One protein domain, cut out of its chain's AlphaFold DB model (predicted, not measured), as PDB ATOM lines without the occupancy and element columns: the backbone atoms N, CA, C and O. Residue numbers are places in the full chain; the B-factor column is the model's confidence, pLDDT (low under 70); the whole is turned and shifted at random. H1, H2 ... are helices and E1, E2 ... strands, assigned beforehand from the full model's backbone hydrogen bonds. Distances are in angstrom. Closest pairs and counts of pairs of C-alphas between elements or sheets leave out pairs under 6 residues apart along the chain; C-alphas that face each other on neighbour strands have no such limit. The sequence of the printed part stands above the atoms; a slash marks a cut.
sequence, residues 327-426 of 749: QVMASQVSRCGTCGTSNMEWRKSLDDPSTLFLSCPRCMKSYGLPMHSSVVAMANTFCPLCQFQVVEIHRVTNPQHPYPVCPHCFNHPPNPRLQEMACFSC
ATOM      1  N   GLN A 327      80.732  21.865 104.500       87.19
ATOM      2  CA  GLN A 327      80.802  21.391 103.120       87.19
ATOM      3  C   GLN A 327      79.390  21.243 102.539       87.19
ATOM      4  O   GLN A 327      78.539  20.578 103.133       87.19
ATOM      5  N   VAL A 328      79.143  21.800 101.350       89.12
ATOM      6  CA  VAL A 328      77.928  21.504 100.571       89.12
ATOM      7  C   VAL A 328      78.049  20.099  99.979       89.12
ATOM      8  O   VAL A 328      78.964  19.831  99.205       89.12
ATOM      9  N   MET A 329      77.116  19.214 100.329       86.62
ATOM     10  CA  MET A 329      76.997  17.869  99.754       86.62
ATOM     11  C   MET A 329      76.108  17.864  98.508       86.62
ATOM     12  O   MET A 329      76.416  17.188  97.531       86.62
ATOM     13  N   ALA A 330      75.022  18.644  98.520       87.06
ATOM     14  CA  ALA A 330      74.181  18.878  97.351       87.06
ATOM     15  C   ALA A 330      73.510  20.255  97.429       87.06
ATOM     16  O   ALA A 330      73.087  20.694  98.501       87.06
ATOM     17  N   SER A 331      73.372  20.930  96.290       87.06
ATOM     18  CA  SER A 331      72.604  22.171  96.178       87.06
ATOM     19  C   SER A 331      71.195  21.910  95.640       87.06
ATOM     20  O   SER A 331      70.900  20.851  95.092       87.06
ATOM     21  N   GLN A 332      70.305  22.890  95.811       87.19
ATOM     22  CA  GLN A 332      68.920  22.868  95.320       87.19
ATOM     23  C   GLN A 332      68.010  21.739  95.857       87.19
ATOM     24  O   GLN A 332      66.969  21.464  95.265       87.19
ATOM     25  N   VAL A 333      68.348  21.140  97.002       88.81
ATOM     26  CA  VAL A 333      67.768  19.888  97.521       88.81
ATOM     27  C   VAL A 333      66.279  19.973  97.847       88.81
ATOM     28  O   VAL A 333      65.574  19.002  97.621       88.81
ATOM     29  N   SER A 334      65.776  21.098  98.365       92.44
ATOM     30  CA  SER A 334      64.345  21.268  98.689       92.44
ATOM     31  C   SER A 334      63.934  22.735  98.769       92.44
ATOM     32  O   SER A 334      64.714  23.564  99.238       92.44
ATOM     33  N   ARG A 335      62.701  23.096  98.398       92.94
ATOM     34  CA  ARG A 335      62.199  24.472  98.559       92.94
ATOM     35  C   ARG A 335      62.071  24.878 100.035       92.94
ATOM     36  O   ARG A 335      61.362  24.226 100.803       92.94
ATOM     37  N   CYS A 336      62.704  25.991 100.412       91.62
ATOM     38  CA  CYS A 336      62.569  26.576 101.746       91.62
ATOM     39  C   CYS A 336      61.179  27.204 101.920       91.62
ATOM     40  O   CYS A 336      60.849  28.170 101.229       91.62
ATOM     41  N   GLY A 337      60.388  26.706 102.874       86.56
ATOM     42  CA  GLY A 337      59.060  27.254 103.169       86.56
ATOM     43  C   GLY A 337      59.091  28.615 103.872       86.56
ATOM     44  O   GLY A 337      58.161  29.391 103.708       86.56
ATOM     45  N   THR A 338      60.184  28.960 104.574       86.81
ATOM     46  CA  THR A 338      60.296  30.265 105.263       86.81
ATOM     47  C   THR A 338      60.366  31.429 104.278       86.81
ATOM     48  O   THR A 338      59.739  32.457 104.498       86.81
ATOM     49  N   CYS A 339      61.144  31.297 103.198       87.38
ATOM     50  CA  CYS A 339      61.316  32.378 102.224       87.38
ATOM     51  C   CYS A 339      60.557  32.145 100.908       87.38
ATOM     52  O   CYS A 339      60.618  33.005 100.030       87.38
ATOM     53  N   GLY A 340      59.946  30.966 100.714       84.81
ATOM     54  CA  GLY A 340      59.177  30.526  99.532       84.81
ATOM     55  C   GLY A 340      59.935  30.468  98.192       84.81
ATOM     56  O   GLY A 340      59.458  29.897  97.209       84.81
ATOM     57  N   THR A 341      61.123  31.070  98.122       85.25
ATOM     58  CA  THR A 341      61.724  31.575  96.876       85.25
ATOM     59  C   THR A 341      63.128  31.046  96.581       85.25
ATOM     60  O   THR A 341      63.657  31.305  95.503       85.25
ATOM     61  N   SER A 342      63.726  30.286  97.500       90.56
ATOM     62  CA  SER A 342      65.063  29.695  97.370       90.56
ATOM     63  C   SER A 342      65.010  28.205  97.709       90.56
ATOM     64  O   SER A 342      64.238  27.777  98.573       90.56
ATOM     65  N   ASN A 343      65.817  27.416  97.003       92.12
ATOM     66  CA  ASN A 343      66.032  26.009  97.316       92.12
ATOM     67  C   ASN A 343      67.200  25.900  98.307       92.12
ATOM     68  O   ASN A 343      68.133  26.698  98.264       92.12
ATOM     69  N   MET A 344      67.126  24.929  99.205       92.62
ATOM     70  CA  MET A 344      68.096  24.705 100.270       92.62
ATOM     71  C   MET A 344      69.281  23.866  99.794       92.62
ATOM     72  O   MET A 344      69.183  23.106  98.832       92.62
ATOM     73  N   GLU A 345      70.395  24.003 100.495       93.19
ATOM     74  CA  GLU A 345      71.631  23.261 100.279       93.19
ATOM     75  C   GLU A 345      71.793  22.260 101.424       93.19
ATOM     76  O   GLU A 345      71.702  22.635 102.594       93.19
ATOM     77  N   TRP A 346      72.007  20.987 101.091       91.75
ATOM     78  CA  TRP A 346      72.376  19.958 102.058       91.75
ATOM     79  C   TRP A 346      73.857  20.113 102.384       91.75
ATOM     80  O   TRP A 346      74.706  20.107 101.488       91.75
ATOM     81  N   ARG A 347      74.149  20.294 103.669       88.69
ATOM     82  CA  ARG A 347      75.474  20.573 104.203       88.69
ATOM     83  C   ARG A 347      75.853  19.573 105.287       88.69
ATOM     84  O   ARG A 347      74.999  19.041 105.999       88.69
ATOM     85  N   LYS A 348      77.161  19.395 105.425       85.38
ATOM     86  CA  LYS A 348      77.831  18.636 106.476       85.38
ATOM     87  C   LYS A 348      78.740  19.582 107.249       85.38
ATOM     88  O   LYS A 348      79.474  20.342 106.614       85.38
ATOM     89  N   SER A 349      78.687  19.577 108.581       81.75
ATOM     90  CA  SER A 349      79.644  20.358 109.378       81.75
ATOM     91  C   SER A 349      81.067  19.817 109.181       81.75
ATOM     92  O   SER A 349      81.267  18.619 108.969       81.75
ATOM     93  N   LEU A 350      82.050  20.719 109.191       79.44
ATOM     94  CA  LEU A 350      83.468  20.356 109.190       79.44
ATOM     95  C   LEU A 350      83.962  20.021 110.608       79.44
ATOM     96  O   LEU A 350      84.808  19.143 110.757       79.44
ATOM     97  N   ASP A 351      83.398  20.677 111.625       73.69
ATOM     98  CA  ASP A 351      83.713  20.473 113.045       73.69
ATOM     99  C   ASP A 351      83.107  19.168 113.590       73.69
ATOM    100  O   ASP A 351      83.743  18.461 114.369       73.69
ATOM    101  N   ASP A 352      81.897  18.820 113.137       67.25
ATOM    102  CA  ASP A 352      81.237  17.543 113.423       67.25
ATOM    103  C   ASP A 352      80.790  16.838 112.126       67.25
ATOM    104  O   ASP A 352      79.707  17.111 111.594       67.25
ATOM    105  N   PRO A 353      81.573  15.861 111.635       68.56
ATOM    106  CA  PRO A 353      81.219  15.062 110.467       68.56
ATOM    107  C   PRO A 353      79.973  14.168 110.608       68.56
ATOM    108  O   PRO A 353      79.626  13.508 109.625       68.56
ATOM    109  N   SER A 354      79.312  14.099 111.770       64.75
ATOM    110  CA  SER A 354      78.008  13.438 111.929       64.75
ATOM    111  C   SER A 354      76.825  14.393 111.691       64.75
ATOM    112  O   SER A 354      75.777  13.963 111.203       64.75
ATOM    113  N   THR A 355      77.002  15.698 111.931       73.12
ATOM    114  CA  THR A 355      75.948  16.710 111.769       73.12
ATOM    115  C   THR A 355      75.669  17.018 110.292       73.12
ATOM    116  O   THR A 355      76.460  17.650 109.582       73.12
ATOM    117  N   LEU A 356      74.478  16.601 109.847       82.62
ATOM    118  CA  LEU A 356      73.919  16.820 108.510       82.62
ATOM    119  C   LEU A 356      72.670  17.708 108.588       82.62
ATOM    120  O   LEU A 356      71.738  17.430 109.345       82.62
ATOM    121  N   PHE A 357      72.625  18.765 107.778       88.62
ATOM    122  CA  PHE A 357      71.560  19.771 107.834       88.62
ATOM    123  C   PHE A 357      71.228  20.365 106.460       88.62
ATOM    124  O   PHE A 357      72.021  20.311 105.523       88.62
ATOM    125  N   LEU A 358      70.041  20.959 106.337       90.19
ATOM    126  CA  LEU A 358      69.655  21.798 105.201       90.19
ATOM    127  C   LEU A 358      69.806  23.266 105.593       90.19
ATOM    128  O   LEU A 358      69.246  23.673 106.605       90.19
ATOM    129  N   SER A 359      70.479  24.077 104.779       91.31
ATOM    130  CA  SER A 359      70.587  25.532 104.976       91.31
ATOM    131  C   SER A 359      70.059  26.302 103.766       91.31
ATOM    132  O   SER A 359      70.192  25.854 102.627       91.31
ATOM    133  N   CYS A 360      69.401  27.442 103.988       89.88
ATOM    134  CA  CYS A 360      68.825  28.248 102.912       89.88
ATOM    135  C   CYS A 360      69.710  29.466 102.585       89.88
ATOM    136  O   CYS A 360      69.691  30.427 103.358       89.88
ATOM    137  N   PRO A 361      70.372  29.531 101.412       88.62
ATOM    138  CA  PRO A 361      71.311  30.612 101.069       88.62
ATOM    139  C   PRO A 361      70.661  32.002 100.901       88.62
ATOM    140  O   PRO A 361      71.357  32.984 100.669       88.62
ATOM    141  N   ARG A 362      69.326  32.113 100.997       88.31
ATOM    142  CA  ARG A 362      68.585  33.389 100.932       88.31
ATOM    143  C   ARG A 362      68.160  33.947 102.291       88.31
ATOM    144  O   ARG A 362      68.066  35.159 102.430       88.31
ATOM    145  N   CYS A 363      67.830  33.091 103.256       87.06
ATOM    146  CA  CYS A 363      67.360  33.522 104.584       87.06
ATOM    147  C   CYS A 363      68.234  33.001 105.732       87.06
ATOM    148  O   CYS A 363      67.850  33.126 106.892       87.06
ATOM    149  N   MET A 364      69.370  32.381 105.397       84.50
ATOM    150  CA  MET A 364      70.356  31.716 106.261       84.50
ATOM    151  C   MET A 364      69.823  30.604 107.181       84.50
ATOM    152  O   MET A 364      70.619  29.839 107.712       84.50
ATOM    153  N   LYS A 365      68.500  30.451 107.343       84.81
ATOM    154  CA  LYS A 365      67.906  29.447 108.233       84.81
ATOM    155  C   LYS A 365      68.338  28.028 107.870       84.81
ATOM    156  O   LYS A 365      68.149  27.573 106.736       84.81
ATOM    157  N   SER A 366      68.843  27.346 108.887       86.44
ATOM    158  CA  SER A 366      69.330  25.976 108.863       86.44
ATOM    159  C   SER A 366      68.422  25.063 109.692       86.44
ATOM    160  O   SER A 366      67.839  25.491 110.687       86.44
ATOM    161  N   TYR A 367      68.276  23.814 109.253       87.62
ATOM    162  CA  TYR A 367      67.379  22.806 109.819       87.62
ATOM    163  C   TYR A 367      68.097  21.453 109.845       87.62
ATOM    164  O   TYR A 367      68.556  20.990 108.799       87.62
ATOM    165  N   GLY A 368      68.178  20.813 111.013       85.12
ATOM    166  CA  GLY A 368      68.724  19.461 111.141       85.12
ATOM    167  C   GLY A 368      67.837  18.414 110.460       85.12
ATOM    168  O   GLY A 368      66.656  18.663 110.194       85.12
ATOM    169  N   LEU A 369      68.401  17.241 110.184       83.62
ATOM    170  CA  LEU A 369      67.698  16.076 109.639       83.62
ATOM    171  C   LEU A 369      68.019  14.820 110.476       83.62
ATOM    172  O   LEU A 369      69.054  14.801 111.142       83.62
ATOM    173  N   PRO A 370      67.190  13.757 110.425       77.25
ATOM    174  CA  PRO A 370      67.554  12.452 110.990       77.25
ATOM    175  C   PRO A 370      68.839  11.901 110.358       77.25
ATOM    176  O   PRO A 370      69.161  12.270 109.230       77.25
ATOM    177  N   MET A 371      69.532  10.963 111.006       73.62
ATOM    178  CA  MET A 371      70.715  10.309 110.423       73.62
ATOM    179  C   MET A 371      70.377   9.588 109.100       73.62
ATOM    180  O   MET A 371      69.425   8.808 109.028       73.62
ATOM    181  N   HIS A 372      71.154   9.848 108.041       78.12
ATOM    182  CA  HIS A 372      70.832   9.417 106.676       78.12
ATOM    183  C   HIS A 372      72.068   9.188 105.795       78.12
ATOM    184  O   HIS A 372      73.136   9.738 106.047       78.12
ATOM    185  N   SER A 373      71.912   8.378 104.742       73.44
ATOM    186  CA  SER A 373      72.918   8.206 103.679       73.44
ATOM    187  C   SER A 373      72.757   9.235 102.559       73.44
ATOM    188  O   SER A 373      73.743   9.683 101.978       73.44
ATOM    189  N   SER A 374      71.516   9.615 102.250       82.44
ATOM    190  CA  SER A 374      71.184  10.676 101.296       82.44
ATOM    191  C   SER A 374      69.785  11.238 101.557       82.44
ATOM    192  O   SER A 374      68.952  10.604 102.211       82.44
ATOM    193  N   VAL A 375      69.540  12.442 101.043       89.25
ATOM    194  CA  VAL A 375      68.270  13.164 101.156       89.25
ATOM    195  C   VAL A 375      67.854  13.696  99.783       89.25
ATOM    196  O   VAL A 375      68.682  14.226  99.042       89.25
ATOM    197  N   VAL A 376      66.577  13.538  99.428       89.69
ATOM    198  CA  VAL A 376      66.030  13.897  98.103       89.69
ATOM    199  C   VAL A 376      64.716  14.661  98.277       89.69
ATOM    200  O   VAL A 376      63.908  14.294  99.122       89.69
ATOM    201  N   ALA A 377      64.449  15.713  97.499       90.44
ATOM    202  CA  ALA A 377      63.127  16.349  97.516       90.44
ATOM    203  C   ALA A 377      62.038  15.431  96.949       90.44
ATOM    204  O   ALA A 377      62.159  14.917  95.837       90.44
ATOM    205  N   MET A 378      60.904  15.357  97.642       90.50
ATOM    206  CA  MET A 378      59.681  14.820  97.058       90.50
ATOM    207  C   MET A 378      59.129  15.810  96.024       90.50
ATOM    208  O   MET A 378      58.879  16.985  96.325       90.50
ATOM    209  N   ALA A 379      58.926  15.349  94.788       86.88
ATOM    210  CA  ALA A 379      58.409  16.184  93.707       86.88
ATOM    211  C   ALA A 379      57.016  16.740  94.051       86.88
ATOM    212  O   ALA A 379      56.145  16.011  94.525       86.88
ATOM    213  N   ASN A 380      56.816  18.045  93.828       84.81
ATOM    214  CA  ASN A 380      55.558  18.782  94.038       84.81
ATOM    215  C   ASN A 380      54.879  18.607  95.415       84.81
ATOM    216  O   ASN A 380      53.704  18.938  95.568       84.81
ATOM    217  N   THR A 381      55.600  18.113  96.425       92.56
ATOM    218  CA  THR A 381      55.010  17.700  97.700       92.56
ATOM    219  C   THR A 381      55.446  18.640  98.819       92.56
ATOM    220  O   THR A 381      56.603  18.643  99.237       92.56
ATOM    221  N   PHE A 382      54.503  19.444  99.307       92.38
ATOM    222  CA  PHE A 382      54.732  20.489 100.307       92.38
ATOM    223  C   PHE A 382      53.977  20.186 101.605       92.38
ATOM    224  O   PHE A 382      52.866  19.653 101.592       92.38
ATOM    225  N   CYS A 383      54.576  20.525 102.745       88.69
ATOM    226  CA  CYS A 383      53.938  20.364 104.044       88.69
ATOM    227  C   CYS A 383      52.821  21.410 104.216       88.69
ATOM    228  O   CYS A 383      53.119  22.606 104.227       88.69
ATOM    229  N   PRO A 384      51.552  21.011 104.431       83.62
ATOM    230  CA  PRO A 384      50.431  21.952 104.494       83.62
ATOM    231  C   PRO A 384      50.449  22.852 105.739       83.62
ATOM    232  O   PRO A 384      49.684  23.807 105.796       83.62
ATOM    233  N   LEU A 385      51.289  22.547 106.737       81.19
ATOM    234  CA  LEU A 385      51.434  23.348 107.955       81.19
ATOM    235  C   LEU A 385      52.383  24.541 107.786       81.19
ATOM    236  O   LEU A 385      52.199  25.557 108.440       81.19
ATOM    237  N   CYS A 386      53.421  24.407 106.954       85.62
ATOM    238  CA  CYS A 386      54.552  25.346 106.935       85.62
ATOM    239  C   CYS A 386      55.161  25.579 105.539       85.62
ATOM    240  O   CYS A 386      56.224  26.185 105.428       85.62
ATOM    241  N   GLN A 387      54.542  25.049 104.478       89.00
ATOM    242  CA  GLN A 387      54.907  25.226 103.060       89.00
ATOM    243  C   GLN A 387      56.355  24.858 102.672       89.00
ATOM    244  O   GLN A 387      56.815  25.170 101.575       89.00
ATOM    245  N   PHE A 388      57.081  24.142 103.533       92.75
ATOM    246  CA  PHE A 388      58.350  23.509 103.167       92.75
ATOM    247  C   PHE A 388      58.094  22.362 102.196       92.75
ATOM    248  O   PHE A 388      57.183  21.560 102.419       92.75
ATOM    249  N   GLN A 389      58.923  22.243 101.159       94.25
ATOM    250  CA  GLN A 389      58.948  21.018 100.369       94.25
ATOM    251  C   GLN A 389      59.431  19.868 101.258       94.25
ATOM    252  O   GLN A 389      60.374  20.023 102.037       94.25
ATOM    253  N   VAL A 390      58.749  18.731 101.170       94.12
ATOM    254  CA  VAL A 390      59.084  17.543 101.952       94.12
ATOM    255  C   VAL A 390      60.303  16.868 101.334       94.12
ATOM    256  O   VAL A 390      60.432  16.809 100.109       94.12
ATOM    257  N   VAL A 391      61.194  16.360 102.183       93.88
ATOM    258  CA  VAL A 391      62.327  15.543 101.756       93.88
ATOM    259  C   VAL A 391      62.110  14.085 102.128       93.88
ATOM    260  O   VAL A 391      61.450  13.755 103.109       93.88
ATOM    261  N   GLU A 392      62.676  13.210 101.321       92.88
ATOM    262  CA  GLU A 392      62.707  11.777 101.500       92.88
ATOM    263  C   GLU A 392      64.082  11.382 102.052       92.88
ATOM    264  O   GLU A 392      65.120  11.788 101.522       92.88
ATOM    265  N   ILE A 393      64.076  10.651 103.167       89.12
ATOM    266  CA  ILE A 393      65.264  10.291 103.939       89.12
ATOM    267  C   ILE A 393      65.641   8.839 103.644       89.12
ATOM    268  O   ILE A 393      64.953   7.916 104.091       89.12
ATOM    269  N   HIS A 394      66.753   8.624 102.935       82.62
ATOM    270  CA  HIS A 394      67.348   7.297 102.783       82.62
ATOM    271  C   HIS A 394      68.193   6.966 104.016       82.62
ATOM    272  O   HIS A 394      69.142   7.677 104.353       82.62
ATOM    273  N   ARG A 395      67.873   5.860 104.693       76.81
ATOM    274  CA  ARG A 395      68.613   5.405 105.882       76.81
ATOM    275  C   ARG A 395      70.038   4.987 105.521       76.81
ATOM    276  O   ARG A 395      70.334   4.682 104.365       76.81
ATOM    277  N   VAL A 396      70.920   4.938 106.518       62.78
ATOM    278  CA  VAL A 396      72.291   4.427 106.334       62.78
ATOM    279  C   VAL A 396      72.287   2.909 106.136       62.78
ATOM    280  O   VAL A 396      73.014   2.401 105.288       62.78
ATOM    281  N   THR A 397      71.445   2.183 106.878       53.16
ATOM    282  CA  THR A 397      71.419   0.708 106.858       53.16
ATOM    283  C   THR A 397      70.511   0.131 105.774       53.16
ATOM    284  O   THR A 397      70.794  -0.932 105.223       53.16
ATOM    285  N   ASN A 398      69.421   0.836 105.454       60.81
ATOM    286  CA  ASN A 398      68.373   0.360 104.560       60.81
ATOM    287  C   ASN A 398      67.907   1.464 103.588       60.81
ATOM    288  O   ASN A 398      66.840   2.056 103.784       60.81
ATOM    289  N   PRO A 399      68.681   1.753 102.524       68.06
ATOM    290  CA  PRO A 399      68.309   2.754 101.524       68.06
ATOM    291  C   PRO A 399      67.057   2.393 100.710       68.06
ATOM    292  O   PRO A 399      66.471   3.277 100.102       68.06
ATOM    293  N   GLN A 400      66.626   1.123 100.688       64.31
ATOM    294  CA  GLN A 400      65.441   0.685  99.931       64.31
ATOM    295  C   GLN A 400      64.111   1.010 100.628       64.31
ATOM    296  O   GLN A 400      63.058   0.930 100.000       64.31
ATOM    297  N   HIS A 401      64.147   1.395 101.908       71.75
ATOM    298  CA  HIS A 401      62.972   1.820 102.669       71.75
ATOM    299  C   HIS A 401      63.139   3.261 103.187       71.75
ATOM    300  O   HIS A 401      63.295   3.479 104.399       71.75
ATOM    301  N   PRO A 402      63.124   4.257 102.278       85.00
ATOM    302  CA  PRO A 402      63.092   5.658 102.664       85.00
ATOM    303  C   PRO A 402      61.805   6.032 103.404       85.00
ATOM    304  O   PRO A 402      60.817   5.295 103.413       85.00
ATOM    305  N   TYR A 403      61.806   7.214 104.020       86.75
ATOM    306  CA  TYR A 403      60.607   7.785 104.627       86.75
ATOM    307  C   TYR A 403      60.560   9.318 104.505       86.75
ATOM    308  O   TYR A 403      61.604   9.972 104.525       86.75
ATOM    309  N   PRO A 404      59.357   9.912 104.391       91.81
ATOM    310  CA  PRO A 404      59.205  11.350 104.219       91.81
ATOM    311  C   PRO A 404      59.341  12.130 105.533       91.81
ATOM    312  O   PRO A 404      58.747  11.768 106.554       91.81
ATOM    313  N   VAL A 405      60.051  13.256 105.482       91.81
ATOM    314  CA  VAL A 405      60.288  14.186 106.593       91.81
ATOM    315  C   VAL A 405      60.167  15.630 106.099       91.81
ATOM    316  O   VAL A 405      60.742  16.022 105.086       91.81
ATOM    317  N   CYS A 406      59.423  16.462 106.825       91.94
ATOM    318  CA  CYS A 406      59.362  17.896 106.556       91.94
ATOM    319  C   CYS A 406      60.452  18.600 107.381       91.94
ATOM    320  O   CYS A 406      60.323  18.596 108.607       91.94
ATOM    321  N   PRO A 407      61.447  19.283 106.773       90.69
ATOM    322  CA  PRO A 407      62.575  19.866 107.511       90.69
ATOM    323  C   PRO A 407      62.147  20.772 108.673       90.69
ATOM    324  O   PRO A 407      62.621  20.625 109.797       90.69
ATOM    325  N   HIS A 408      61.165  21.650 108.446       88.44
ATOM    326  CA  HIS A 408      60.645  22.520 109.500       88.44
ATOM    327  C   HIS A 408      59.960  21.752 110.636       88.44
ATOM    328  O   HIS A 408      60.272  22.001 111.794       88.44
ATOM    329  N   CYS A 409      59.037  20.835 110.322       85.69
ATOM    330  CA  CYS A 409      58.252  20.107 111.326       85.69
ATOM    331  C   CYS A 409      59.072  19.050 112.083       85.69
ATOM    332  O   CYS A 409      58.700  18.694 113.191       85.69
ATOM    333  N   PHE A 410      60.189  18.575 111.524       85.94
ATOM    334  CA  PHE A 410      61.143  17.734 112.251       85.94
ATOM    335  C   PHE A 410      61.824  18.508 113.389       85.94
ATOM    336  O   PHE A 410      61.884  18.021 114.511       85.94
ATOM    337  N   ASN A 411      62.264  19.741 113.113       82.50
ATOM    338  CA  ASN A 411      62.908  20.620 114.097       82.50
ATOM    339  C   ASN A 411      61.885  21.341 115.009       82.50
ATOM    340  O   ASN A 411      62.230  21.777 116.101       82.50
ATOM    341  N   HIS A 412      60.631  21.475 114.561       80.06
ATOM    342  CA  HIS A 412      59.543  22.171 115.258       80.06
ATOM    343  C   HIS A 412      58.250  21.327 115.181       80.06
ATOM    344  O   HIS A 412      57.364  21.619 114.365       80.06
ATOM    345  N   PRO A 413      58.145  20.232 115.957       72.25
ATOM    346  CA  PRO A 413      57.020  19.305 115.874       72.25
ATOM    347  C   PRO A 413      55.721  19.927 116.429       72.25
ATOM    348  O   PRO A 413      55.694  20.341 117.587       72.25
ATOM    349  N   PRO A 414      54.587  19.904 115.689       66.56
ATOM    350  CA  PRO A 414      53.280  20.395 116.160       66.56
ATOM    351  C   PRO A 414      52.695  19.627 117.359       66.56
ATOM    352  O   PRO A 414      51.641  19.982 117.880       66.56
ATOM    353  N   ASN A 415      53.347  18.542 117.777       62.66
ATOM    354  CA  ASN A 415      53.135  17.892 119.061       62.66
ATOM    355  C   ASN A 415      54.511  17.720 119.731       62.66
ATOM    356  O   ASN A 415      55.242  16.814 119.326       62.66
ATOM    357  N   PRO A 416      54.850  18.509 120.770       57.19
ATOM    358  CA  PRO A 416      56.143  18.439 121.461       57.19
ATOM    359  C   PRO A 416      56.500  17.081 122.093       57.19
ATOM    360  O   PRO A 416      57.620  16.897 122.558       57.19
ATOM    361  N   ARG A 417      55.575  16.109 122.126       48.88
ATOM    362  CA  ARG A 417      55.859  14.725 122.558       48.88
ATOM    363  C   ARG A 417      56.549  13.886 121.475       48.88
ATOM    364  O   ARG A 417      57.084  12.828 121.790       48.88
ATOM    365  N   LEU A 418      56.527  14.329 120.216       53.66
ATOM    366  CA  LEU A 418      57.205  13.680 119.094       53.66
ATOM    367  C   LEU A 418      58.634  14.226 118.984       53.66
ATOM    368  O   LEU A 418      58.852  15.243 118.335       53.66
ATOM    369  N   GLN A 419      59.600  13.553 119.616       53.09
ATOM    370  CA  GLN A 419      61.011  13.978 119.579       53.09
ATOM    371  C   GLN A 419      61.645  13.851 118.178       53.09
ATOM    372  O   GLN A 419      62.608  14.547 117.887       53.09
ATOM    373  N   GLU A 420      61.077  13.013 117.305       58.06
ATOM    374  CA  GLU A 420      61.463  12.873 115.896       58.06
ATOM    375  C   GLU A 420      60.198  12.793 115.027       58.06
ATOM    376  O   GLU A 420      59.453  11.809 115.072       58.06
ATOM    377  N   MET A 421      59.909  13.837 114.240       69.75
ATOM    378  CA  MET A 421      58.675  13.901 113.448       69.75
ATOM    379  C   MET A 421      58.889  13.599 111.959       69.75
ATOM    380  O   MET A 421      59.193  14.481 111.154       69.75
ATOM    381  N   ALA A 422      58.601  12.358 111.569       83.44
ATOM    382  CA  ALA A 422      58.365  11.990 110.175       83.44
ATOM    383  C   ALA A 422      56.942  12.362 109.708       83.44
ATOM    384  O   ALA A 422      55.998  12.416 110.502       83.44
ATOM    385  N   CYS A 423      56.752  12.578 108.403       84.38
ATOM    386  CA  CYS A 423      55.472  13.025 107.839       84.38
ATOM    387  C   CYS A 423      54.330  12.006 107.988       84.38
ATOM    388  O   CYS A 423      53.175  12.421 108.075       84.38
ATOM    389  N   PHE A 424      54.624  10.706 108.097       78.56
ATOM    390  CA  PHE A 424      53.605   9.685 108.375       78.56
ATOM    391  C   PHE A 424      52.959   9.837 109.767       78.56
ATOM    392  O   PHE A 424      51.807   9.446 109.954       78.56
ATOM    393  N   SER A 425      53.658  10.478 110.711       71.38
ATOM    394  CA  SER A 425      53.164  10.828 112.054       71.38
ATOM    395  C   SER A 425      52.447  12.188 112.099       71.38
ATOM    396  O   SER A 425      52.131  12.692 113.177       71.38
ATOM    397  N   CYS A 426      52.205  12.829 110.951       72.44
ATOM    398  CA  CYS A 426      51.599  14.157 110.893       72.44
ATOM    399  C   CYS A 426      50.082  14.118 111.141       72.44
ATOM    400  O   CYS A 426      49.335  13.442 110.441       72.44
TER     401      CYS A 426
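What this domain is: This is residues 327 to 426 of the 749 residues of the protein "DNA topoisomerase" of Aphanomyces astaci (UniProt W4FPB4). This is a small sandwich of two antiparallel sheets, E1 to E4 and E5 to E7, face to face, with E1 coming close to E5 and E6 and the short helix H1 set between E4 and the second sheet. The chain changes sheets once, between E4 and E5, and residues 412 to 426 follow H1 with no named element. The printed part has 100 residues, with seven named strands and then one named helix; its class is mostly strand, though 46 residues are in named elements, under half. The sheet orders are E1 E2 E3 E4 and E5 E6 E7. The whole is compact, with a radius of gyration of the C-alphas of 12.6 A, and rounded, spanning 33 by 32 by 26 A.

How they stand to each other: Start with E1, residues 327 to 335, which bends by 62 degrees at residue 330. Its hairpin partner is E2, residues 343 to 349, where N 329 and O 346 are 2.8 A apart. E3, residues 356 to 359, forms the next hairpin, with N 347 and O 357 at 2.8 A. E4, residues 366 to 368, completes this meander, each strand the antiparallel neighbour of the one before; look for N 367 and O 358 at 2.8 A. Cross to E5, residues 374 to 382, which bends by 86 degrees at residue 379. The closest C-alphas of E1 and E5 are those of Ser 334 and Ala 377, 5.2 A apart. E6, residues 389 to 394, forms a hairpin with E5, with N 392 and O 376 at 2.7 A. E7, residues 403 to 405, ends the second meander, with N 405 and O 391 at 2.8 A. The facing parts of the two sheets are 11.0 A centre to centre, and their strands stand at 21 degrees. H1, residues 407 to 411, is on the first sheet at a height over the sheet of 8.5 A; the closest C-alphas of H1 and E4 are those of Pro 407 and Tyr 367, 6.1 A apart. H1 only grazes the second sheet, with residues 407 to 409. In H1 every O i to N i+4 pair is within hydrogen-bond range.

Where its parts are: Find C-alpha 327 at (80.802, 21.391, 103.120); E1 runs 19.4 A from there to C-alpha 335. E2 covers 19.0 A. E5 starts with C-alpha 374 at (71.184, 10.676, 101.296) and covers 19.2 A; E6 covers 16.3 A. H1 ends with C-alpha 411 at (62.908, 20.620, 114.097).

The domain as a whole: The C-alphas farthest apart, those of Asp 351 and Pro 384, are 34.4 A from each other. The printed part has no cut, and no link between named elements is long. Look for pLDDT under 70 at residues 352 to 354, 396 to 400 and 414 to 421; the mean of the printed part is 82.0.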